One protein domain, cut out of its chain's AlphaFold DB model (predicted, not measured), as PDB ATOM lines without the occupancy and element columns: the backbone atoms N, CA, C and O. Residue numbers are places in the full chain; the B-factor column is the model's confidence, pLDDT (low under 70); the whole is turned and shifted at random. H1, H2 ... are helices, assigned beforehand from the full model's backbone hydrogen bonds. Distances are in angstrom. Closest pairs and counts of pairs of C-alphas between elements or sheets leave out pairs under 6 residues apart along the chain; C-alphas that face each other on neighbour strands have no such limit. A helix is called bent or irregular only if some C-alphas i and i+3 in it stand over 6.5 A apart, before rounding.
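What this domain is: This is residues 27 to 205 of the 472 residues of an uncharacterized protein of Mesorhizobium sp. INR15 (UniProt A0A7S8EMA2). Six helices, H1, H2, H3, H4, H6 and H7, run back and forth side by side as a flat slab two helices thick, with H1, H2 and H3 as a row on one side and H7 and H6 as a row on the other, while H4 packs on both H3 and H6 at one edge. H5 slants across the ends of H3 and H4, the short H8 lies beside the first residues of H1, and the loop of residues 137 to 145, of which 144 and 145 belong to H5, sticks out. The printed part has 179 residues with eight named helices, H1 to H8 in order, and no named strand; the class is all helix. It is compact, with a radius of gyration of the C-alphas of 17.6 A, and flat, with spans of 56 by 53 by 21 A.

How they stand to each other: The longest helix, H4, residues 109 to 133, touches H3, residues 83 to 100, at a shallow tilt of 28 degrees, opposite ways; the closest C-alphas, of Leu 87 and Ala 125, are 4.5 A apart, and the two form a helical hairpin. With its residues 110 to 121 alone H4 touches H6, residues 159 to 175, with C-alphas 110 and 173 closest at 6.3 A. H6 and H3 are the hubs, touching four other helices each. H6 touches H2, residues 57 to 72, with C-alphas 61 and 167 closest at 4.8 A and a shallow tilt of 11 degrees, opposite ways. H2 and H3 form a hairpin, with C-alphas 57 and 100 closest at 5.8 A. H1, residues 27 to 48, forms a hairpin with H2, with C-alphas 38 and 66 closest at 6.2 A. H7, residues 179 to 195, touches H1, with C-alphas 48 and 181 closest at 5.8 A, and forms a hairpin with H6, with C-alphas 175 and 182 closest at 5.8 A. H1, H2, H3, H4, H6 and H7 are an up and down bundle, each running against the one before it in the chain. H5, residues 144 to 156, touches residues 124 to 131 of H4 at a steep tilt of 48 degrees, with C-alphas 124 and 153 closest at 6.2 A. It also touches residues 83 to 86 of H3, with C-alphas 83 and 154 closest at 6.3 A. H8, residues 197 to 205, only just touches residues 30 to 33 of H1, with 3 pairs of C-alphas within 8 A, those of Ala 33 and Leu 198 closest at 6.2 A. H1 and H4, for instance, are apart. In H1, H4, H5, H6, H7 and H8 every O i to N i+4 pair is within hydrogen-bond range; in H2 10 of 12 are, in H3 12 of 14.

Where its parts are: H4 runs 35.8 A from C-alpha 109 at (143.139, 148.572, 181.339) to C-alpha 133. H1 begins at C-alpha 27 at (115.633, 156.040, 148.235) and is 31.5 A long; H3 is 26.3 A, H2 22.8 A, H7 22.7 A, H6 21.9 A, H5 18.2 A and H8 12.0 A, ending at C-alpha 205 at (102.541, 159.370, 157.830). H2 is irregular: C-alphas 58 and 61 are 7.1 A apart.

The domain as a whole: The C-alphas farthest apart, of Asp 50 and Gly 139, are 56.8 A apart. The printed part has no cut, and no link is long; those from H5 to H6, H6 to H7 and H7 to H8 are tight. Mean pLDDT of the printed part is 85.2, with residue 27, residues 72 to 81 and residues 138 to 139 under 70.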
ATOM      1  N   ALA A  27     114.223 155.658 148.254       69.56
ATOM      2  CA  ALA A  27     115.633 156.040 148.235       69.56
ATOM      3  C   ALA A  27     115.870 157.506 148.650       69.56
ATOM      4  O   ALA A  27     116.794 157.781 149.414       69.56
ATOM      5  N   LYS A  28     115.024 158.448 148.202       75.69
ATOM      6  CA  LYS A  28     115.096 159.864 148.607       75.69
ATOM      7  C   LYS A  28     114.774 160.041 150.090       75.69
ATOM      8  O   LYS A  28     115.440 160.830 150.753       75.69
ATOM      9  N   ILE A  29     113.807 159.287 150.621       75.69
ATOM     10  CA  ILE A  29     113.458 159.320 152.051       75.69
ATOM     11  C   ILE A  29     114.647 158.864 152.904       75.69
ATOM     12  O   ILE A  29     115.021 159.549 153.852       75.69
ATOM     13  N   ARG A  30     115.288 157.747 152.536       75.44
ATOM     14  CA  ARG A  30     116.473 157.231 153.243       75.44
ATOM     15  C   ARG A  30     117.663 158.187 153.155       75.44
ATOM     16  O   ARG A  30     118.334 158.409 154.156       75.44
ATOM     17  N   ALA A  31     117.894 158.796 151.991       80.88
ATOM     18  CA  ALA A  31     118.944 159.799 151.823       80.88
ATOM     19  C   ALA A  31     118.698 161.043 152.697       80.88
ATOM     20  O   ALA A  31     119.620 161.544 153.335       80.88
ATOM     21  N   MET A  32     117.450 161.513 152.781       81.69
ATOM     22  CA  MET A  32     117.079 162.629 153.654       81.69
ATOM     23  C   MET A  32     117.243 162.273 155.139       81.69
ATOM     24  O   MET A  32     117.771 163.080 155.903       81.69
ATOM     25  N   ALA A  33     116.852 161.059 155.542       82.19
ATOM     26  CA  ALA A  33     117.047 160.572 156.906       82.19
ATOM     27  C   ALA A  33     118.536 160.484 157.277       82.19
ATOM     28  O   ALA A  33     118.922 160.930 158.352       82.19
ATOM     29  N   LEU A  34     119.385 160.001 156.362       84.31
ATOM     30  CA  LEU A  34     120.838 159.962 156.537       84.31
ATOM     31  C   LEU A  34     121.421 161.357 156.798       84.31
ATOM     32  O   LEU A  34     122.167 161.535 157.758       84.31
ATOM     33  N   VAL A  35     121.070 162.348 155.971       87.19
ATOM     34  CA  VAL A  35     121.542 163.734 156.143       87.19
ATOM     35  C   VAL A  35     121.109 164.289 157.500       87.19
ATOM     36  O   VAL A  35     121.913 164.908 158.197       87.19
ATOM     37  N   LEU A  36     119.865 164.027 157.905       88.00
ATOM     38  CA  LEU A  36     119.343 164.490 159.187       88.00
ATOM     39  C   LEU A  36     120.027 163.799 160.378       88.00
ATOM     40  O   LEU A  36     120.375 164.471 161.345       88.00
ATOM     41  N   TYR A  37     120.293 162.492 160.306       89.12
ATOM     42  CA  TYR A  37     121.033 161.781 161.351       89.12
ATOM     43  C   TYR A  37     122.486 162.255 161.464       89.12
ATOM     44  O   TYR A  37     122.967 162.452 162.577       89.12
ATOM     45  N   ILE A  38     123.170 162.517 160.344       89.81
ATOM     46  CA  ILE A  38     124.518 163.107 160.364       89.81
ATOM     47  C   ILE A  38     124.485 164.490 161.028       89.81
ATOM     48  O   ILE A  38     125.331 164.781 161.870       89.81
ATOM     49  N   ALA A  39     123.490 165.322 160.707       90.88
ATOM     50  CA  ALA A  39     123.324 166.625 161.348       90.88
ATOM     51  C   ALA A  39     123.110 166.495 162.867       90.88
ATOM     52  O   ALA A  39     123.732 167.232 163.628       90.88
ATOM     53  N   ILE A  40     122.301 165.531 163.320       90.56
ATOM     54  CA  ILE A  40     122.092 165.256 164.751       90.56
ATOM     55  C   ILE A  40     123.408 164.858 165.433       90.56
ATOM     56  O   ILE A  40     123.730 165.413 166.481       90.56
ATOM     57  N   LEU A  41     124.197 163.956 164.837       91.19
ATOM     58  CA  LEU A  41     125.495 163.559 165.400       91.19
ATOM     59  C   LEU A  41     126.461 164.752 165.516       91.19
ATOM     60  O   LEU A  41     127.121 164.906 166.541       91.19
ATOM     61  N   LEU A  42     126.504 165.626 164.504       92.56
ATOM     62  CA  LEU A  42     127.326 166.844 164.524       92.56
ATOM     63  C   LEU A  42     126.871 167.841 165.596       92.56
ATOM     64  O   LEU A  42     127.711 168.457 166.248       92.56
ATOM     65  N   VAL A  43     125.560 167.993 165.801       92.69
ATOM     66  CA  VAL A  43     125.005 168.841 166.866       92.69
ATOM     67  C   VAL A  43     125.377 168.290 168.239       92.69
ATOM     68  O   VAL A  43     125.787 169.058 169.106       92.69
ATOM     69  N   VAL A  44     125.293 166.972 168.435       91.38
ATOM     70  CA  VAL A  44     125.676 166.343 169.705       91.38
ATOM     71  C   VAL A  44     127.169 166.532 169.979       91.38
ATOM     72  O   VAL A  44     127.523 166.972 171.069       91.38
ATOM     73  N   GLN A  45     128.033 166.313 168.982       91.81
ATOM     74  CA  GLN A  45     129.467 166.600 169.099       91.81
ATOM     75  C   GLN A  45     129.731 168.080 169.416       91.81
ATOM     76  O   GLN A  45     130.548 168.391 170.270       91.81
ATOM     77  N   GLY A  46     129.060 169.005 168.726       89.62
ATOM     78  CA  GLY A  46     129.320 170.437 168.869       89.62
ATOM     79  C   GLY A  46     128.816 171.053 170.177       89.62
ATOM     80  O   GLY A  46     129.372 172.061 170.604       89.62
ATOM     81  N   LEU A  47     127.766 170.490 170.784       89.25
ATOM     82  CA  LEU A  47     127.139 171.039 171.992       89.25
ATOM     83  C   LEU A  47     127.567 170.350 173.286       89.25
ATOM     84  O   LEU A  47     127.572 171.005 174.324       89.25
ATOM     85  N   PHE A  48     127.857 169.048 173.239       88.38
ATOM     86  CA  PHE A  48     128.105 168.262 174.448       88.38
ATOM     87  C   PHE A  48     129.560 167.855 174.628       88.38
ATOM     88  O   PHE A  48     129.941 167.639 175.768       88.38
ATOM     89  N   VAL A  49     130.347 167.744 173.551       88.44
ATOM     90  CA  VAL A  49     131.748 167.312 173.636       88.44
ATOM     91  C   VAL A  49     132.666 168.526 173.687       88.44
ATOM     92  O   VAL A  49     132.666 169.347 172.767       88.44
ATOM     93  N   ASP A  50     133.502 168.612 174.721       80.50
ATOM     94  CA  ASP A  50     134.321 169.802 175.003       80.50
ATOM     95  C   ASP A  50     135.319 170.162 173.882       80.50
ATOM     96  O   ASP A  50     135.699 171.324 173.708       80.50
ATOM     97  N   SER A  51     135.737 169.186 173.068       80.75
ATOM     98  CA  SER A  51     136.621 169.420 171.915       80.75
ATOM     99  C   SER A  51     135.919 170.039 170.700       80.75
ATOM    100  O   SER A  51     136.582 170.479 169.748       80.75
ATOM    101  N   GLY A  52     134.584 170.086 170.715       83.12
ATOM    102  CA  GLY A  52     133.754 170.519 169.603       83.12
ATOM    103  C   GLY A  52     133.994 169.696 168.333       83.12
ATOM    104  O   GLY A  52     134.238 168.491 168.370       83.12
ATOM    105  N   LEU A  53     133.938 170.357 167.173       82.62
ATOM    106  CA  LEU A  53     134.073 169.725 165.849       82.62
ATOM    107  C   LEU A  53     135.525 169.577 165.362       82.62
ATOM    108  O   LEU A  53     135.760 169.293 164.185       82.62
ATOM    109  N   ARG A  54     136.519 169.820 166.223       81.50
ATOM    110  CA  ARG A  54     137.928 169.680 165.835       81.50
ATOM    111  C   ARG A  54     138.293 168.191 165.765       81.50
ATOM    112  O   ARG A  54     137.927 167.460 166.680       81.50
ATOM    113  N   PRO A  55     139.024 167.734 164.731       80.81
ATOM    114  CA  PRO A  55     139.464 166.345 164.655       80.81
ATOM    115  C   PRO A  55     140.370 165.988 165.838       80.81
ATOM    116  O   PRO A  55     141.481 166.509 165.944       80.81
ATOM    117  N   ASN A  56     139.885 165.121 166.727       85.88
ATOM    118  CA  ASN A  56     140.629 164.581 167.860       85.88
ATOM    119  C   ASN A  56     140.092 163.198 168.273       85.88
ATOM    120  O   ASN A  56     139.139 162.679 167.690       85.88
ATOM    121  N   GLU A  57     140.701 162.605 169.293       85.62
ATOM    122  CA  GLU A  57     140.322 161.321 169.885       85.62
ATOM    123  C   GLU A  57     138.877 161.305 170.417       85.62
ATOM    124  O   GLU A  57     138.158 160.324 170.222       85.62
ATOM    125  N   ASN A  58     138.388 162.427 170.952       87.50
ATOM    126  CA  ASN A  58     137.004 162.573 171.422       87.50
ATOM    127  C   ASN A  58     135.977 162.589 170.270       87.50
ATOM    128  O   ASN A  58     134.779 162.502 170.513       87.50
ATOM    129  N   ALA A  59     136.407 162.708 169.009       90.00
ATOM    130  CA  ALA A  59     135.531 162.630 167.838       90.00
ATOM    131  C   ALA A  59     135.456 161.211 167.233       90.00
ATOM    132  O   ALA A  59     134.744 160.991 166.252       90.00
ATOM    133  N   ILE A  60     136.148 160.217 167.807       90.81
ATOM    134  CA  ILE A  60     136.155 158.829 167.304       90.81
ATOM    135  C   ILE A  60     134.741 158.236 167.250       90.81
ATOM    136  O   ILE A  60     134.395 157.557 166.279       90.81
ATOM    137  N   TRP A  61     133.893 158.526 168.242       92.19
ATOM    138  CA  TRP A  61     132.501 158.069 168.239       92.19
ATOM    139  C   TRP A  61     131.679 158.725 167.116       92.19
ATOM    140  O   TRP A  61     130.833 158.059 166.524       92.19
ATOM    141  N   LEU A  62     131.949 159.996 166.779       91.75
ATOM    142  CA  LEU A  62     131.285 160.721 165.693       91.75
ATOM    143  C   LEU A  62     131.645 160.098 164.339       91.75
ATOM    144  O   LEU A  62     130.756 159.813 163.536       91.75
ATOM    145  N   TYR A  63     132.931 159.836 164.095       90.31
ATOM    146  CA  TYR A  63     133.384 159.170 162.869       90.31
ATOM    147  C   TYR A  63     132.819 157.751 162.754       90.31
ATOM    148  O   TYR A  63     132.319 157.372 161.692       90.31
ATOM    149  N   GLY A  64     132.813 156.999 163.858       88.62
ATOM    150  CA  GLY A  64     132.173 155.688 163.935       88.62
ATOM    151  C   GLY A  64     130.665 155.743 163.684       88.62
ATOM    152  O   GLY A  64     130.134 154.911 162.956       88.62
ATOM    153  N   GLY A  65     129.974 156.751 164.219       87.94
ATOM    154  CA  GLY A  65     128.542 156.967 164.024       87.94
ATOM    155  C   GLY A  65     128.190 157.313 162.578       87.94
ATOM    156  O   GLY A  65     127.274 156.721 162.009       87.94
ATOM    157  N   ILE A  66     128.952 158.206 161.943       89.50
ATOM    158  CA  ILE A  66     128.773 158.553 160.526       89.50
ATOM    159  C   ILE A  66     129.055 157.336 159.640       89.50
ATOM    160  O   ILE A  66     128.267 157.045 158.742       89.50
ATOM    161  N   ALA A  67     130.129 156.586 159.900       87.31
ATOM    162  CA  ALA A  67     130.432 155.363 159.162       87.31
ATOM    163  C   ALA A  67     129.329 154.302 159.346       87.31
ATOM    164  O   ALA A  67     128.863 153.722 158.366       87.31
ATOM    165  N   SER A  68     128.828 154.124 160.572       85.88
ATOM    166  CA  SER A  68     127.684 153.256 160.865       85.88
ATOM    167  C   SER A  68     126.449 153.646 160.071       85.88
ATOM    168  O   SER A  68     125.742 152.776 159.575       85.88
ATOM    169  N   LEU A  69     126.181 154.942 159.926       84.12
ATOM    170  CA  LEU A  69     125.062 155.429 159.135       84.12
ATOM    171  C   LEU A  69     125.303 155.248 157.639       84.12
ATOM    172  O   LEU A  69     124.413 154.778 156.948       84.12
ATOM    173  N   LEU A  70     126.487 155.548 157.113       81.56
ATOM    174  CA  LEU A  70     126.782 155.399 155.684       81.56
ATOM    175  C   LEU A  70     126.706 153.938 155.226       81.56
ATOM    176  O   LEU A  70     126.098 153.641 154.198       81.56
ATOM    177  N   PHE A  71     127.271 153.021 156.011       76.38
ATOM    178  CA  PHE A  71     127.279 151.596 155.682       76.38
ATOM    179  C   PHE A  71     126.035 150.854 156.188       76.38
ATOM    180  O   PHE A  71     125.653 149.834 155.618       76.38
ATOM    181  N   GLY A  72     125.359 151.380 157.215       67.75
ATOM    182  CA  GLY A  72     124.110 150.842 157.760       67.75
ATOM    183  C   GLY A  72     122.843 151.327 157.052       67.75
ATOM    184  O   GLY A  72     121.870 150.577 156.994       67.75
ATOM    185  N   SER A  73     122.837 152.525 156.451       59.03
ATOM    186  CA  SER A  73     121.643 153.159 155.849       59.03
ATOM    187  C   SER A  73     121.252 152.656 154.453       59.03
ATOM    188  O   SER A  73     120.504 153.312 153.730       59.03
ATOM    189  N   ARG A  74     121.605 151.414 154.103       57.44
ATOM    190  CA  ARG A  74     120.856 150.657 153.080       57.44
ATOM    191  C   ARG A  74     120.815 151.306 151.678       57.44
ATOM    192  O   ARG A  74     119.807 151.158 150.985       57.44
ATOM    193  N   ILE A  75     121.877 151.995 151.245       51.22
ATOM    194  CA  ILE A  75     121.981 152.535 149.870       51.22
ATOM    195  C   ILE A  75     122.412 151.448 148.868       51.22
ATOM    196  O   ILE A  75     121.985 151.481 147.719       51.22
ATOM    197  N   LEU A  76     123.208 150.459 149.296       46.16
ATOM    198  CA  LEU A  76     123.816 149.486 148.375       46.16
ATOM    199  C   LEU A  76     123.222 148.067 148.436       46.16
ATOM    200  O   LEU A  76     123.193 147.421 147.399       46.16
ATOM    201  N   ASN A  77     122.721 147.580 149.585       49.34
ATOM    202  CA  ASN A  77     121.997 146.296 149.696       49.34
ATOM    203  C   ASN A  77     121.146 146.238 150.991       49.34
ATOM    204  O   ASN A  77     121.709 146.197 152.083       49.34
ATOM    205  N   PRO A  78     119.800 146.242 150.918       49.62
ATOM    206  CA  PRO A  78     118.946 146.542 152.075       49.62
ATOM    207  C   PRO A  78     118.776 145.435 153.132       49.62
ATOM    208  O   PRO A  78     118.296 145.747 154.221       49.62
ATOM    209  N   TYR A  79     119.158 144.181 152.861       49.44
ATOM    210  CA  TYR A  79     118.818 143.047 153.744       49.44
ATOM    211  C   TYR A  79     119.974 142.090 154.061       49.44
ATOM    212  O   TYR A  79     119.759 141.080 154.727       49.44
ATOM    213  N   PHE A  80     121.201 142.384 153.616       53.72
ATOM    214  CA  PHE A  80     122.333 141.485 153.835       53.72
ATOM    215  C   PHE A  80     123.664 142.235 153.806       53.72
ATOM    216  O   PHE A  80     123.924 142.986 152.868       53.72
ATOM    217  N   THR A  81     124.511 142.004 154.814       64.31
ATOM    218  CA  THR A  81     125.912 142.444 154.784       64.31
ATOM    219  C   THR A  81     126.726 141.296 154.188       64.31
ATOM    220  O   THR A  81     126.994 140.333 154.906       64.31
ATOM    221  N   PRO A  82     127.087 141.325 152.892       79.56
ATOM    222  CA  PRO A  82     127.955 140.291 152.340       79.56
ATOM    223  C   PRO A  82     129.324 140.319 153.045       79.56
ATOM    224  O   PRO A  82     129.678 141.346 153.630       79.56
ATOM    225  N   PRO A  83     130.143 139.256 152.939       82.81
ATOM    226  CA  PRO A  83     131.504 139.255 153.486       82.81
ATOM    227  C   PRO A  83     132.337 140.477 153.057       82.81
ATOM    228  O   PRO A  83     133.107 141.018 153.843       82.81
ATOM    229  N   SER A  84     132.118 141.002 151.847       84.69
ATOM    230  CA  SER A  84     132.728 142.260 151.393       84.69
ATOM    231  C   SER A  84     132.264 143.498 152.170       84.69
ATOM    232  O   SER A  84     133.061 144.399 152.407       84.69
ATOM    233  N   GLY A  85     131.004 143.549 152.605       85.50
ATOM    234  CA  GLY A  85     130.484 144.620 153.457       85.50
ATOM    235  C   GLY A  85     131.056 144.563 154.873       85.50
ATOM    236  O   GLY A  85     131.471 145.586 155.409       85.50
ATOM    237  N   ALA A  86     131.158 143.362 155.448       87.94
ATOM    238  CA  ALA A  86     131.779 143.150 156.756       87.94
ATOM    239  C   ALA A  86     133.263 143.555 156.760       87.94
ATOM    240  O   ALA A  86     133.733 144.181 157.711       87.94
ATOM    241  N   LEU A  87     133.974 143.276 155.661       90.38
ATOM    242  CA  LEU A  87     135.339 143.747 155.443       90.38
ATOM    243  C   LEU A  87     135.433 145.278 155.458       90.38
ATOM    244  O   LEU A  87     136.264 145.825 156.181       90.38
ATOM    245  N   ILE A  88     134.581 145.974 154.695       89.56
ATOM    246  CA  ILE A  88     134.573 147.447 154.628       89.56
ATOM    247  C   ILE A  88     134.310 148.052 156.009       89.56
ATOM    248  O   ILE A  88     135.020 148.971 156.421       89.56
ATOM    249  N   ASN A  89     133.340 147.511 156.751       89.44
ATOM    250  CA  ASN A  89     133.029 147.963 158.105       89.44
ATOM    251  C   ASN A  89     134.222 147.763 159.047       89.44
ATOM    252  O   ASN A  89     134.619 148.699 159.739       89.44
ATOM    253  N   GLY A  90     134.821 146.566 159.042       91.19
ATOM    254  CA  GLY A  90     135.963 146.233 159.894       91.19
ATOM    255  C   GLY A  90     137.177 147.112 159.606       91.19
ATOM    256  O   GLY A  90     137.766 147.668 160.529       91.19
ATOM    257  N   VAL A  91     137.513 147.314 158.330       92.19
ATOM    258  CA  VAL A  91     138.621 148.190 157.916       92.19
ATOM    259  C   VAL A  91     138.342 149.648 158.277       92.19
ATOM    260  O   VAL A  91     139.224 150.322 158.800       92.19
ATOM    261  N   THR A  92     137.120 150.140 158.061       91.88
ATOM    262  CA  THR A  92     136.764 151.524 158.416       91.88
ATOM    263  C   THR A  92     136.846 151.752 159.926       91.88
ATOM    264  O   THR A  92     137.381 152.769 160.373       91.88
ATOM    265  N   ALA A  93     136.370 150.798 160.727       92.12
ATOM    266  CA  ALA A  93     136.495 150.846 162.178       92.12
ATOM    267  C   ALA A  93     137.966 150.849 162.622       92.12
ATOM    268  O   ALA A  93     138.349 151.675 163.448       92.12
ATOM    269  N   LEU A  94     138.813 150.004 162.021       93.75
ATOM    270  CA  LEU A  94     140.255 149.994 162.287       93.75
ATOM    271  C   LEU A  94     140.908 151.340 161.969       93.75
ATOM    272  O   LEU A  94     141.635 151.861 162.808       93.75
ATOM    273  N   LEU A  95     140.617 151.925 160.801       91.81
ATOM    274  CA  LEU A  95     141.133 153.242 160.407       91.81
ATOM    275  C   LEU A  95     140.725 154.333 161.397       91.81
ATOM    276  O   LEU A  95     141.528 155.198 161.732       91.81
ATOM    277  N   THR A  96     139.497 154.261 161.903       90.38
ATOM    278  CA  THR A  96     138.993 155.212 162.899       90.38
ATOM    279  C   THR A  96     139.744 155.067 164.232       90.38
ATOM    280  O   THR A  96     140.092 156.067 164.858       90.38
ATOM    281  N   LEU A  97     140.059 153.834 164.643       90.62
ATOM    282  CA  LEU A  97     140.781 153.531 165.886       90.62
ATOM    283  C   LEU A  97     142.279 153.868 165.837       90.62
ATOM    284  O   LEU A  97     142.893 153.974 166.896       90.62
ATOM    285  N   VAL A  98     142.876 154.091 164.659       89.50
ATOM    286  CA  VAL A  98     144.289 154.513 164.543       89.50
ATOM    287  C   VAL A  98     144.554 155.788 165.350       89.50
ATOM    288  O   VAL A  98     145.590 155.899 166.002       89.50
ATOM    289  N   SER A  99     143.590 156.710 165.378       86.50
ATOM    290  CA  SER A  99     143.690 157.976 166.112       86.50
ATOM    291  C   SER A  99     143.730 157.801 167.637       86.50
ATOM    292  O   SER A  99     144.216 158.687 168.329       86.50
ATOM    293  N   ALA A 100     143.267 156.662 168.170       87.38
ATOM    294  CA  ALA A 100     143.295 156.356 169.606       87.38
ATOM    295  C   ALA A 100     144.645 155.794 170.086       87.38
ATOM    296  O   ALA A 100     144.982 155.921 171.262       87.38
ATOM    297  N   ILE A 101     145.421 155.169 169.193       87.25
ATOM    298  CA  ILE A 101     146.676 154.475 169.527       87.25
ATOM    299  C   ILE A 101     147.707 155.377 170.231       87.25
ATOM    300  O   ILE A 101     148.265 154.928 171.230       87.25
ATOM    301  N   PRO A 102     147.991 156.615 169.774       86.81
ATOM    302  CA  PRO A 102     149.018 157.439 170.414       86.81
ATOM    303  C   PRO A 102     148.586 158.013 171.772       86.81
ATOM    304  O   PRO A 102     149.437 158.493 172.515       86.81
ATOM    305  N   VAL A 103     147.287 157.987 172.089       86.56
ATOM    306  CA  VAL A 103     146.720 158.605 173.301       86.56
ATOM    307  C   VAL A 103     146.683 157.622 174.475       86.56
ATOM    308  O   VAL A 103     146.842 158.020 175.627       86.56
ATOM    309  N   VAL A 104     146.498 156.330 174.201       87.56
ATOM    310  CA  VAL A 104     146.359 155.300 175.238       87.56
ATOM    311  C   VAL A 104     147.728 154.745 175.638       87.56
ATOM    312  O   VAL A 104     148.469 154.227 174.802       87.56
ATOM    313  N   LEU A 105     148.062 154.812 176.933       85.81
ATOM    314  CA  LEU A 105     149.322 154.266 177.435       85.81
ATOM    315  C   LEU A 105     149.358 152.733 177.305       85.81
ATOM    316  O   LEU A 105     148.389 152.065 177.664       85.81
ATOM    317  N   PRO A 106     150.486 152.143 176.871       86.00
ATOM    318  CA  PRO A 106     150.641 150.694 176.846       86.00
ATOM    319  C   PRO A 106     150.467 150.060 178.235       86.00
ATOM    320  O   PRO A 106     150.878 150.634 179.243       86.00
ATOM    321  N   TRP A 107     149.936 148.833 178.267       86.69
ATOM    322  CA  TRP A 107     149.797 147.989 179.470       86.69
ATOM    323  C   TRP A 107     148.794 148.471 180.528       86.69
ATOM    324  O   TRP A 107     148.806 147.974 181.655       86.69
ATOM    325  N   THR A 108     147.897 149.392 180.179       91.00
ATOM    326  CA  THR A 108     146.797 149.811 181.057       91.00
ATOM    327  C   THR A 108     145.486 149.076 180.729       91.00
ATOM    328  O   THR A 108     145.351 148.503 179.643       91.00
ATOM    329  N   PRO A 109     144.484 149.077 181.633       88.38
ATOM    330  CA  PRO A 109     143.139 148.572 181.339       88.38
ATOM    331  C   PRO A 109     142.534 149.171 180.061       88.38
ATOM    332  O   PRO A 109     141.890 148.460 179.291       88.38
ATOM    333  N   GLU A 110     142.795 150.452 179.794       88.94
ATOM    334  CA  GLU A 110     142.365 151.136 178.571       88.94
ATOM    335  C   GLU A 110     143.013 150.522 177.319       88.94
ATOM    336  O   GLU A 110     142.329 150.280 176.321       88.94
ATOM    337  N   ALA A 111     144.303 150.175 177.383       90.88
ATOM    338  CA  ALA A 111     145.004 149.509 176.283       90.88
ATOM    339  C   ALA A 111     144.431 148.121 175.977       90.88
ATOM    340  O   ALA A 111     144.366 147.732 174.811       90.88
ATOM    341  N   TYR A 112     143.970 147.382 176.991       91.56
ATOM    342  CA  TYR A 112     143.309 146.092 176.777       91.56
ATOM    343  C   TYR A 112     141.951 146.244 176.085       91.56
ATOM    344  O   TYR A 112     141.633 145.448 175.205       91.56
ATOM    345  N   ILE A 113     141.170 147.275 176.422       92.50
ATOM    346  CA  ILE A 113     139.874 147.553 175.777       92.50
ATOM    347  C   ILE A 113     140.082 147.992 174.326       92.50
ATOM    348  O   ILE A 113     139.421 147.481 173.416       92.50
ATOM    349  N   LEU A 114     141.039 148.892 174.086       92.31
ATOM    350  CA  LEU A 114     141.403 149.320 172.738       92.31
ATOM    351  C   LEU A 114     141.925 148.135 171.913       92.31
ATOM    352  O   LEU A 114     141.453 147.898 170.801       92.31
ATOM    353  N   GLY A 115     142.832 147.339 172.481       92.31
ATOM    354  CA  GLY A 115     143.396 146.144 171.857       92.31
ATOM    355  C   GLY A 115     142.350 145.071 171.550       92.31
ATOM    356  O   GLY A 115     142.368 144.504 170.460       92.31
ATOM    357  N   ALA A 116     141.391 144.831 172.451       94.00
ATOM    358  CA  ALA A 116     140.273 143.919 172.214       94.00
ATOM    359  C   ALA A 116     139.364 144.414 171.079       94.00
ATOM    360  O   ALA A 116     138.970 143.628 170.218       94.00
ATOM    361  N   THR A 117     139.081 145.719 171.031       94.06
ATOM    362  CA  THR A 117     138.261 146.331 169.971       94.06
ATOM    363  C   THR A 117     138.948 146.236 168.605       94.06
ATOM    364  O   THR A 117     138.327 145.821 167.623       94.06
ATOM    365  N   ILE A 118     140.245 146.559 168.545       94.88
ATOM    366  CA  ILE A 118     141.080 146.418 167.342       94.88
ATOM    367  C   ILE A 118     141.150 144.947 166.923       94.88
ATOM    368  O   ILE A 118     140.924 144.632 165.759       94.88
ATOM    369  N   GLY A 119     141.409 144.040 167.869       95.44
ATOM    370  CA  GLY A 119     141.486 142.600 167.629       95.44
ATOM    371  C   GLY A 119     140.185 142.032 167.067       95.44
ATOM    372  O   GLY A 119     140.215 141.282 166.093       95.44
ATOM    373  N   PHE A 120     139.037 142.448 167.606       95.62
ATOM    374  CA  PHE A 120     137.727 142.087 167.071       95.62
ATOM    375  C   PHE A 120     137.555 142.569 165.625       95.62
ATOM    376  O   PHE A 120     137.316 141.746 164.738       95.62
ATOM    377  N   CYS A 121     137.750 143.865 165.353       94.38
ATOM    378  CA  CYS A 121     137.593 144.425 164.004       94.38
ATOM    379  C   CYS A 121     138.561 143.780 162.997       94.38
ATOM    380  O   CYS A 121     138.164 143.450 161.878       94.38
ATOM    381  N   ALA A 122     139.808 143.537 163.409       95.25
ATOM    382  CA  ALA A 122     140.821 142.859 162.609       95.25
ATOM    383  C   ALA A 122     140.455 141.398 162.335       95.25
ATOM    384  O   ALA A 122     140.601 140.947 161.202       95.25
ATOM    385  N   SER A 123     139.931 140.668 163.324       94.88
ATOM    386  CA  SER A 123     139.480 139.286 163.130       94.88
ATOM    387  C   SER A 123     138.323 139.198 162.134       94.88
ATOM    388  O   SER A 123     138.370 138.379 161.219       94.88
ATOM    389  N   VAL A 124     137.330 140.090 162.231       93.56
ATOM    390  CA  VAL A 124     136.199 140.126 161.297       93.56
ATOM    391  C   VAL A 124     136.675 140.469 159.886       93.56
ATOM    392  O   VAL A 124     136.278 139.798 158.933       93.56
ATOM    393  N   ALA A 125     137.566 141.453 159.736       93.12
ATOM    394  CA  ALA A 125     138.152 141.810 158.446       93.12
ATOM    395  C   ALA A 125     138.987 140.660 157.852       93.12
ATOM    396  O   ALA A 125     138.831 140.327 156.679       93.12
ATOM    397  N   LEU A 126     139.821 139.999 158.658       94.50
ATOM    398  CA  LEU A 126     140.674 138.894 158.219       94.50
ATOM    399  C   LEU A 126     139.852 137.678 157.790       94.50
ATOM    400  O   LEU A 126     140.082 137.139 156.708       94.50
ATOM    401  N   VAL A 127     138.853 137.276 158.582       93.25
ATOM    402  CA  VAL A 127     137.942 136.186 158.204       93.25
ATOM    403  C   VAL A 127     137.154 136.569 156.949       93.25
ATOM    404  O   VAL A 127     137.015 135.742 156.056       93.25
ATOM    405  N   SER A 128     136.719 137.824 156.812       91.25
ATOM    406  CA  SER A 128     136.057 138.304 155.589       91.25
ATOM    407  C   SER A 128     136.960 138.207 154.354       91.25
ATOM    408  O   SER A 128     136.498 137.784 153.299       91.25
ATOM    409  N   ILE A 129     138.250 138.546 154.473       92.94
ATOM    410  CA  ILE A 129     139.232 138.393 153.387       92.94
ATOM    411  C   ILE A 129     139.405 136.917 153.028       92.94
ATOM    412  O   ILE A 129     139.345 136.570 151.852       92.94
ATOM    413  N   LEU A 130     139.567 136.034 154.020       91.81
ATOM    414  CA  LEU A 130     139.652 134.589 153.781       91.81
ATOM    415  C   LEU A 130     138.394 134.075 153.065       91.81
ATOM    416  O   LEU A 130     138.505 133.295 152.118       91.81
ATOM    417  N   LEU A 131     137.215 134.572 153.452       90.12
ATOM    418  CA  LEU A 131     135.950 134.226 152.811       90.12
ATOM    419  C   LEU A 131     135.819 134.744 151.364       90.12
ATOM    420  O   LEU A 131     135.063 134.210 150.557       90.12
ATOM    421  N   LEU A 132     136.526 135.806 151.000       88.19
ATOM    422  CA  LEU A 132     136.516 136.306 149.625       88.19
ATOM    423  C   LEU A 132     137.540 135.573 148.754       88.19
ATOM    424  O   LEU A 132     137.254 135.292 147.593       88.19
ATOM    425  N   THR A 133     138.695 135.222 149.322       89.12
ATOM    426  CA  THR A 133     139.780 134.524 148.620       89.12
ATOM    427  C   THR A 133     139.438 133.064 148.329       89.12
ATOM    428  O   THR A 133     139.681 132.587 147.226       89.12
ATOM    429  N   PHE A 134     138.845 132.351 149.290       86.50
ATOM    430  CA  PHE A 134     138.520 130.923 149.161       86.50
ATOM    431  C   PHE A 134     137.076 130.675 148.705       86.50
ATOM    432  O   PHE A 134     136.471 129.663 149.058       86.50
ATOM    433  N   ARG A 135     136.495 131.618 147.952       82.06
ATOM    434  CA  ARG A 135     135.099 131.531 147.525       82.06
ATOM    435  C   ARG A 135     134.886 130.264 146.678       82.06
ATOM    436  O   ARG A 135     135.575 130.113 145.669       82.06
ATOM    437  N   PRO A 136     133.945 129.375 147.052       80.94
ATOM    438  CA  PRO A 136     133.732 128.136 146.318       80.94
ATOM    439  C   PRO A 136     133.302 128.418 144.868       80.94
ATOM    440  O   PRO A 136     132.540 129.366 144.633       80.94
ATOM    441  N   PRO A 137     133.796 127.632 143.894       78.38
ATOM    442  CA  PRO A 137     133.448 127.795 142.490       78.38
ATOM    443  C   PRO A 137     131.953 127.530 142.249       78.38
ATOM    444  O   PRO A 137     131.297 126.783 142.976       78.38
ATOM    445  N   LEU A 138     131.404 128.168 141.212       63.03
ATOM    446  CA  LEU A 138     129.998 128.030 140.827       63.03
ATOM    447  C   LEU A 138     129.664 126.555 140.546       63.03
ATOM    448  O   LEU A 138     130.190 125.980 139.598       63.03
ATOM    449  N   GLY A 139     128.773 125.968 141.351       63.38
ATOM    450  CA  GLY A 139     128.282 124.596 141.175       63.38
ATOM    451  C   GLY A 139     128.731 123.593 142.242       63.38
ATOM    452  O   GLY A 139     128.185 122.494 142.277       63.38
ATOM    453  N   GLU A 140     129.653 123.960 143.137       75.44
ATOM    454  CA  GLU A 140     130.015 123.139 144.300       75.44
ATOM    455  C   GLU A 140     129.304 123.620 145.571       75.44
ATOM    456  O   GLU A 140     129.189 124.820 145.832       75.44
ATOM    457  N   GLU A 141     128.823 122.681 146.391       76.25
ATOM    458  CA  GLU A 141     128.242 123.035 147.683       76.25
ATOM    459  C   GLU A 141     129.328 123.516 148.661       76.25
ATOM    460  O   GLU A 141     130.314 122.810 148.887       76.25
ATOM    461  N   PRO A 142     129.146 124.677 149.321       81.12
ATOM    462  CA  PRO A 142     130.107 125.163 150.300       81.12
ATOM    463  C   PRO A 142     130.187 124.213 151.495       81.12
ATOM    464  O   PRO A 142     129.154 123.746 151.995       81.12
ATOM    465  N   SER A 143     131.406 123.992 151.993       86.12
ATOM    466  CA  SER A 143     131.663 123.170 153.178       86.12
ATOM    467  C   SER A 143     130.949 123.715 154.422       86.12
ATOM    468  O   SER A 143     130.676 124.912 154.544       86.12
ATOM    469  N   THR A 144     130.659 122.852 155.397       85.88
ATOM    470  CA  THR A 144     130.001 123.265 156.652       85.88
ATOM    471  C   THR A 144     130.799 124.338 157.392       85.88
ATOM    472  O   THR A 144     130.222 125.292 157.907       85.88
ATOM    473  N   VAL A 145     132.130 124.217 157.394       86.50
ATOM    474  CA  VAL A 145     133.044 125.184 158.018       86.50
ATOM    475  C   VAL A 145     132.906 126.556 157.360       86.50
ATOM    476  O   VAL A 145     132.764 127.557 158.058       86.50
ATOM    477  N   TRP A 146     132.848 126.599 156.025       88.69
ATOM    478  CA  TRP A 146     132.617 127.833 155.281       88.69
ATOM    479  C   TRP A 146     131.322 128.527 155.693       88.69
ATOM    480  O   TRP A 146     131.339 129.702 156.045       88.69
ATOM    481  N   ARG A 147     130.207 127.783 155.721       86.75
ATOM    482  CA  ARG A 147     128.883 128.321 156.080       86.75
ATOM    483  C   ARG A 147     128.861 128.885 157.504       86.75
ATOM    484  O   ARG A 147     128.171 129.871 157.758       86.75
ATOM    485  N   VAL A 148     129.592 128.270 158.437       89.88
ATOM    486  CA  VAL A 148     129.705 128.759 159.822       89.88
ATOM    487  C   VAL A 148     130.455 130.089 159.866       89.88
ATOM    488  O   VAL A 148     129.939 131.045 160.445       89.88
ATOM    489  N   PHE A 149     131.626 130.179 159.228       88.44
ATOM    490  CA  PHE A 149     132.396 131.426 159.178       88.44
ATOM    491  C   PHE A 149     131.661 132.532 158.422       88.44
ATOM    492  O   PHE A 149     131.647 133.673 158.873       88.44
ATOM    493  N   GLU A 150     130.994 132.194 157.322       88.31
ATOM    494  CA  GLU A 150     130.158 133.118 156.563       88.31
ATOM    495  C   GLU A 150     129.039 133.694 157.435       88.31
ATOM    496  O   GLU A 150     128.931 134.913 157.563       88.31
ATOM    497  N   ARG A 151     128.259 132.848 158.121       87.19
ATOM    498  CA  ARG A 151     127.209 133.312 159.043       87.19
ATOM    499  C   ARG A 151     127.764 134.160 160.184       87.19
ATOM    500  O   ARG A 151     127.148 135.167 160.534       87.19
ATOM    501  N   ALA A 152     128.908 133.773 160.749       87.94
ATOM    502  CA  ALA A 152     129.564 134.540 161.802       87.94
ATOM    503  C   ALA A 152     129.961 135.939 161.309       87.94
ATOM    504  O   ALA A 152     129.661 136.923 161.978       87.94
ATOM    505  N   VAL A 153     130.556 136.045 160.116       90.25
ATOM    506  CA  VAL A 153     130.956 137.322 159.507       90.25
ATOM    507  C   VAL A 153     129.752 138.187 159.137       90.25
ATOM    508  O   VAL A 153     129.776 139.385 159.397       90.25
ATOM    509  N   ILE A 154     128.683 137.611 158.588       85.44
ATOM    510  CA  ILE A 154     127.465 138.367 158.243       85.44
ATOM    511  C   ILE A 154     126.818 138.970 159.495       85.44
ATOM    512  O   ILE A 154     126.357 140.111 159.465       85.44
ATOM    513  N   GLY A 155     126.779 138.212 160.595       84.88
ATOM    514  CA  GLY A 155     126.240 138.684 161.867       84.88
ATOM    515  C   GLY A 155     127.157 139.715 162.524       84.88
ATOM    516  O   GLY A 155     126.792 140.885 162.649       84.88
ATOM    517  N   LEU A 156     128.359 139.280 162.915       89.12
ATOM    518  CA  LEU A 156     129.327 140.070 163.685       89.12
ATOM    519  C   LEU A 156     129.893 141.258 162.904       89.12
ATOM    520  O   LEU A 156     130.257 142.263 163.506       89.12
ATOM    521  N   GLY A 157     129.948 141.156 161.576       86.00
ATOM    522  CA  GLY A 157     130.420 142.208 160.681       86.00
ATOM    523  C   GLY A 157     129.358 143.220 160.261       86.00
ATOM    524  O   GLY A 157     129.633 144.090 159.430       86.00
ATOM    525  N   SER A 158     128.147 143.122 160.812       86.50
ATOM    526  CA  SER A 158     127.112 144.122 160.570       86.50
ATOM    527  C   SER A 158     127.545 145.504 161.099       86.50
ATOM    528  O   SER A 158     128.187 145.583 162.153       86.50
ATOM    529  N   PRO A 159     127.185 146.607 160.409       86.44
ATOM    530  CA  PRO A 159     127.551 147.963 160.828       86.44
ATOM    531  C   PRO A 159     127.149 148.259 162.279       86.44
ATOM    532  O   PRO A 159     127.946 148.789 163.045       86.44
ATOM    533  N   ASN A 160     125.953 147.824 162.686       84.50
ATOM    534  CA  ASN A 160     125.435 148.040 164.037       84.50
ATOM    535  C   ASN A 160     126.314 147.400 165.124       84.50
ATOM    536  O   ASN A 160     126.444 147.971 166.203       84.50
ATOM    537  N   ILE A 161     126.914 146.232 164.857       89.00
ATOM    538  CA  ILE A 161     127.770 145.538 165.829       89.00
ATOM    539  C   ILE A 161     129.171 146.142 165.839       89.00
ATOM    540  O   ILE A 161     129.659 146.504 166.907       89.00
ATOM    541  N   ILE A 162     129.807 146.288 164.670       91.44
ATOM    542  CA  ILE A 162     131.172 146.828 164.583       91.44
ATOM    543  C   ILE A 162     131.223 148.253 165.137       91.44
ATOM    544  O   ILE A 162     132.031 148.547 166.020       91.44
ATOM    545  N   PHE A 163     130.353 149.138 164.650       90.44
ATOM    546  CA  PHE A 163     130.368 150.531 165.079       90.44
ATOM    547  C   PHE A 163     129.726 150.721 166.452       90.44
ATOM    548  O   PHE A 163     130.144 151.612 167.182       90.44
ATOM    549  N   GLY A 164     128.795 149.852 166.861       90.00
ATOM    550  CA  GLY A 164     128.294 149.832 168.236       90.00
ATOM    551  C   GLY A 164     129.381 149.484 169.251       90.00
ATOM    552  O   GLY A 164     129.510 150.171 170.266       90.00
ATOM    553  N   LEU A 165     130.213 148.478 168.954       93.06
ATOM    554  CA  LEU A 165     131.381 148.152 169.773       93.06
ATOM    555  C   LEU A 165     132.385 149.310 169.780       93.06
ATOM    556  O   LEU A 165     132.814 149.725 170.850       93.06
ATOM    557  N   LEU A 166     132.707 149.873 168.610       94.06
ATOM    558  CA  LEU A 166     133.625 151.011 168.493       94.06
ATOM    559  C   LEU A 166     133.156 152.217 169.314       94.06
ATOM    560  O   LEU A 166     133.950 152.770 170.067       94.06
ATOM    561  N   ILE A 167     131.888 152.618 169.191       92.50
ATOM    562  CA  ILE A 167     131.324 153.768 169.912       92.50
ATOM    563  C   ILE A 167     131.324 153.502 171.416       92.50
ATOM    564  O   ILE A 167     131.728 154.372 172.180       92.50
ATOM    565  N   THR A 168     130.948 152.297 171.850       92.75
ATOM    566  CA  THR A 168     130.970 151.933 173.277       92.75
ATOM    567  C   THR A 168     132.392 151.985 173.841       92.75
ATOM    568  O   THR A 168     132.612 152.561 174.906       92.75
ATOM    569  N   SER A 169     133.371 151.451 173.107       92.31
ATOM    570  CA  SER A 169     134.784 151.521 173.486       92.31
ATOM    571  C   SER A 169     135.300 152.963 173.497       92.31
ATOM    572  O   SER A 169     135.988 153.346 174.434       92.31
ATOM    573  N   ALA A 170     134.937 153.793 172.513       91.81
ATOM    574  CA  ALA A 170     135.328 155.204 172.463       91.81
ATOM    575  C   ALA A 170     134.752 156.008 173.638       91.81
ATOM    576  O   ALA A 170     135.470 156.781 174.265       91.81
ATOM    577  N   VAL A 171     133.483 155.777 173.986       93.12
ATOM    578  CA  VAL A 171     132.834 156.394 175.154       93.12
ATOM    579  C   VAL A 171     133.557 156.016 176.443       93.12
ATOM    580  O   VAL A 171     133.837 156.885 177.265       93.12
ATOM    581  N   TRP A 172     133.912 154.740 176.608       92.31
ATOM    582  CA  TRP A 172     134.652 154.289 177.786       92.31
ATOM    583  C   TRP A 172     136.067 154.877 177.869       92.31
ATOM    584  O   TRP A 172     136.529 155.212 178.957       92.31
ATOM    585  N   LEU A 173     136.759 154.984 176.732       90.50
ATOM    586  CA  LEU A 173     138.153 155.425 176.673       90.50
ATOM    587  C   LEU A 173     138.313 156.941 176.828       90.50
ATOM    588  O   LEU A 173     139.255 157.372 177.483       90.50
ATOM    589  N   PHE A 174     137.417 157.735 176.236       90.50
ATOM    590  CA  PHE A 174     137.619 159.182 176.082       90.50
ATOM    591  C   PHE A 174     136.577 160.049 176.789       90.50
ATOM    592  O   PHE A 174     136.852 161.206 177.075       90.50
ATOM    593  N   HIS A 175     135.401 159.500 177.108       91.00
ATOM    594  CA  HIS A 175     134.280 160.277 177.652       91.00
ATOM    595  C   HIS A 175     133.874 159.858 179.069       91.00
ATOM    596  O   HIS A 175     133.018 160.493 179.675       91.00
ATOM    597  N   ARG A 176     134.485 158.805 179.630       89.00
ATOM    598  CA  ARG A 176     134.126 158.202 180.930       89.00
ATOM    599  C   ARG A 176     134.013 159.217 182.075       89.00
ATOM    600  O   ARG A 176     133.158 159.050 182.943       89.00
ATOM    601  N   ASP A 177     134.880 160.227 182.095       88.56
ATOM    602  CA  ASP A 177     134.956 161.194 183.194       88.56
ATOM    603  C   ASP A 177     133.915 162.327 183.056       88.56
ATOM    604  O   ASP A 177     133.682 163.078 184.002       88.56
ATOM    605  N   ALA A 178     133.226 162.404 181.911       90.62
ATOM    606  CA  ALA A 178     132.172 163.365 181.613       90.62
ATOM    607  C   ALA A 178     130.813 162.643 181.464       90.62
ATOM    608  O   ALA A 178     130.418 162.250 180.363       90.62
ATOM    609  N   PRO A 179     130.025 162.482 182.548       90.50
ATOM    610  CA  PRO A 179     128.780 161.705 182.507       90.50
ATOM    611  C   PRO A 179     127.744 162.269 181.523       90.50
ATOM    612  O   PRO A 179     126.931 161.520 180.982       90.50
ATOM    613  N   VAL A 180     127.784 163.581 181.270       90.88
ATOM    614  CA  VAL A 180     126.920 164.252 180.290       90.88
ATOM    615  C   VAL A 180     127.277 163.830 178.860       90.88
ATOM    616  O   VAL A 180     126.371 163.527 178.085       90.88
ATOM    617  N   GLU A 181     128.568 163.742 178.526       90.81
ATOM    618  CA  GLU A 181     129.043 163.280 177.214       90.81
ATOM    619  C   GLU A 181     128.661 161.814 176.983       90.81
ATOM    620  O   GLU A 181     128.055 161.483 175.963       90.81
ATOM    621  N   VAL A 182     128.917 160.946 177.971       92.19
ATOM    622  CA  VAL A 182     128.532 159.522 177.935       92.19
ATOM    623  C   VAL A 182     127.039 159.369 177.661       92.19
ATOM    624  O   VAL A 182     126.638 158.617 176.767       92.19
ATOM    625  N   PHE A 183     126.206 160.087 178.422       92.38
ATOM    626  CA  PHE A 183     124.759 160.024 178.275       92.38
ATOM    627  C   PHE A 183     124.309 160.521 176.898       92.38
ATOM    628  O   PHE A 183     123.508 159.846 176.248       92.38
ATOM    629  N   ALA A 184     124.830 161.658 176.431       91.81
ATOM    630  CA  ALA A 184     124.456 162.241 175.147       91.81
ATOM    631  C   ALA A 184     124.829 161.322 173.972       91.81
ATOM    632  O   ALA A 184     123.991 161.069 173.100       91.81
ATOM    633  N   ILE A 185     126.043 160.765 173.975       91.94
ATOM    634  CA  ILE A 185     126.552 159.900 172.904       91.94
ATOM    635  C   ILE A 185     125.776 158.580 172.849       91.94
ATOM    636  O   ILE A 185     125.227 158.229 171.800       91.94
ATOM    637  N   LEU A 186     125.679 157.855 173.971       91.62
ATOM    638  CA  LEU A 186     125.028 156.541 173.999       91.62
ATOM    639  C   LEU A 186     123.524 156.640 173.738       91.62
ATOM    640  O   LEU A 186     122.985 155.836 172.976       91.62
ATOM    641  N   THR A 187     122.848 157.642 174.308       90.31
ATOM    642  CA  THR A 187     121.412 157.855 174.071       90.31
ATOM    643  C   THR A 187     121.150 158.161 172.603       90.31
ATOM    644  O   THR A 187     120.264 157.557 171.999       90.31
ATOM    645  N   THR A 188     121.955 159.037 171.996       90.00
ATOM    646  CA  THR A 188     121.829 159.368 170.571       90.00
ATOM    647  C   THR A 188     122.066 158.139 169.697       90.00
ATOM    648  O   THR A 188     121.268 157.855 168.803       90.00
ATOM    649  N   PHE A 189     123.111 157.360 169.986       87.50
ATOM    650  CA  PHE A 189     123.420 156.143 169.241       87.50
ATOM    651  C   PHE A 189     122.302 155.091 169.341       87.50
ATOM    652  O   PHE A 189     121.921 154.511 168.321       87.50
ATOM    653  N   ILE A 190     121.733 154.879 170.534       86.69
ATOM    654  CA  ILE A 190     120.613 153.949 170.750       86.69
ATOM    655  C   ILE A 190     119.356 154.441 170.025       86.69
ATOM    656  O   ILE A 190     118.718 153.655 169.327       86.69
ATOM    657  N   ILE A 191     119.010 155.728 170.139       86.25
ATOM    658  CA  ILE A 191     117.836 156.308 169.468       86.25
ATOM    659  C   ILE A 191     117.926 156.116 167.954       86.25
ATOM    660  O   ILE A 191     116.983 155.626 167.332       86.25
ATOM    661  N   ILE A 192     119.069 156.448 167.361       84.00
ATOM    662  CA  ILE A 192     119.259 156.353 165.914       84.00
ATOM    663  C   ILE A 192     119.277 154.885 165.456       84.00
ATOM    664  O   ILE A 192     118.583 154.527 164.506       84.00
ATOM    665  N   THR A 193     120.026 154.019 166.144       77.12
ATOM    666  CA  THR A 193     120.257 152.637 165.690       77.12
ATOM    667  C   THR A 193     119.071 151.711 165.970       77.12
ATOM    668  O   THR A 193     118.729 150.888 165.117       77.12
ATOM    669  N   VAL A 194     118.437 151.834 167.143       76.75
ATOM    670  CA  VAL A 194     117.354 150.940 167.591       76.75
ATOM    671  C   VAL A 194     115.989 151.441 167.139       76.75
ATOM    672  O   VAL A 194     115.200 150.658 166.614       76.75
ATOM    673  N   PHE A 195     115.692 152.729 167.338       76.56
ATOM    674  CA  PHE A 195     114.337 153.239 167.126       76.56
ATOM    675  C   PHE A 195     114.067 153.688 165.690       76.56
ATOM    676  O   PHE A 195     112.905 153.676 165.290       76.56
ATOM    677  N   GLN A 196     115.100 154.059 164.918       79.88
ATOM    678  CA  GLN A 196     114.966 154.518 163.523       79.88
ATOM    679  C   GLN A 196     113.758 155.475 163.345       79.88
ATOM    680  O   GLN A 196     112.833 155.194 162.572       79.88
ATOM    681  N   PRO A 197     113.684 156.566 164.140       79.06
ATOM    682  CA  PRO A 197     112.455 157.342 164.318       79.06
ATOM    683  C   PRO A 197     111.963 158.013 163.031       79.06
ATOM    684  O   PRO A 197     110.755 158.146 162.837       79.06
ATOM    685  N   LEU A 198     112.867 158.406 162.129       76.56
ATOM    686  CA  LEU A 198     112.497 159.025 160.852       76.56
ATOM    687  C   LEU A 198     111.845 158.010 159.906       76.56
ATOM    688  O   LEU A 198     110.853 158.310 159.238       76.56
ATOM    689  N   GLU A 199     112.346 156.777 159.883       77.00
ATOM    690  CA  GLU A 199     111.769 155.678 159.115       77.00
ATOM    691  C   GLU A 199     110.410 155.246 159.680       77.00
ATOM    692  O   GLU A 199     109.486 154.942 158.924       77.00
ATOM    693  N   ALA A 200     110.256 155.242 161.005       76.12
ATOM    694  CA  ALA A 200     108.982 154.941 161.652       76.12
ATOM    695  C   ALA A 200     107.930 156.031 161.383       76.12
ATOM    696  O   ALA A 200     106.791 155.722 161.025       76.12
ATOM    697  N   LEU A 201     108.320 157.307 161.487       79.12
ATOM    698  CA  LEU A 201     107.439 158.445 161.232       79.12
ATOM    699  C   LEU A 201     106.962 158.477 159.779       79.12
ATOM    700  O   LEU A 201     105.781 158.691 159.529       79.12
ATOM    701  N   THR A 202     107.849 158.224 158.817       73.56
ATOM    702  CA  THR A 202     107.481 158.220 157.391       73.56
ATOM    703  C   THR A 202     106.497 157.102 157.060       73.56
ATOM    704  O   THR A 202     105.510 157.353 156.370       73.56
ATOM    705  N   LYS A 203     106.686 155.900 157.618       72.31
ATOM    706  CA  LYS A 203     105.713 154.803 157.504       72.31
ATOM    707  C   LYS A 203     104.366 155.154 158.129       72.31
ATOM    708  O   LYS A 203     103.330 154.858 157.545       72.31
ATOM    709  N   TYR A 204     104.373 155.802 159.293       75.81
ATOM    710  CA  TYR A 204     103.146 156.219 159.968       75.81
ATOM    711  C   TYR A 204     102.396 157.312 159.195       75.81
ATOM    712  O   TYR A 204     101.179 157.242 159.051       75.81
ATOM    713  N   VAL A 205     103.115 158.299 158.656       75.44
ATOM    714  CA  VAL A 205     102.541 159.370 157.830       75.44
ATOM    715  C   VAL A 205     101.972 158.802 156.532       75.44
ATOM    716  O   VAL A 205     100.851 159.154 156.179       75.44
TER     717      VAL A 205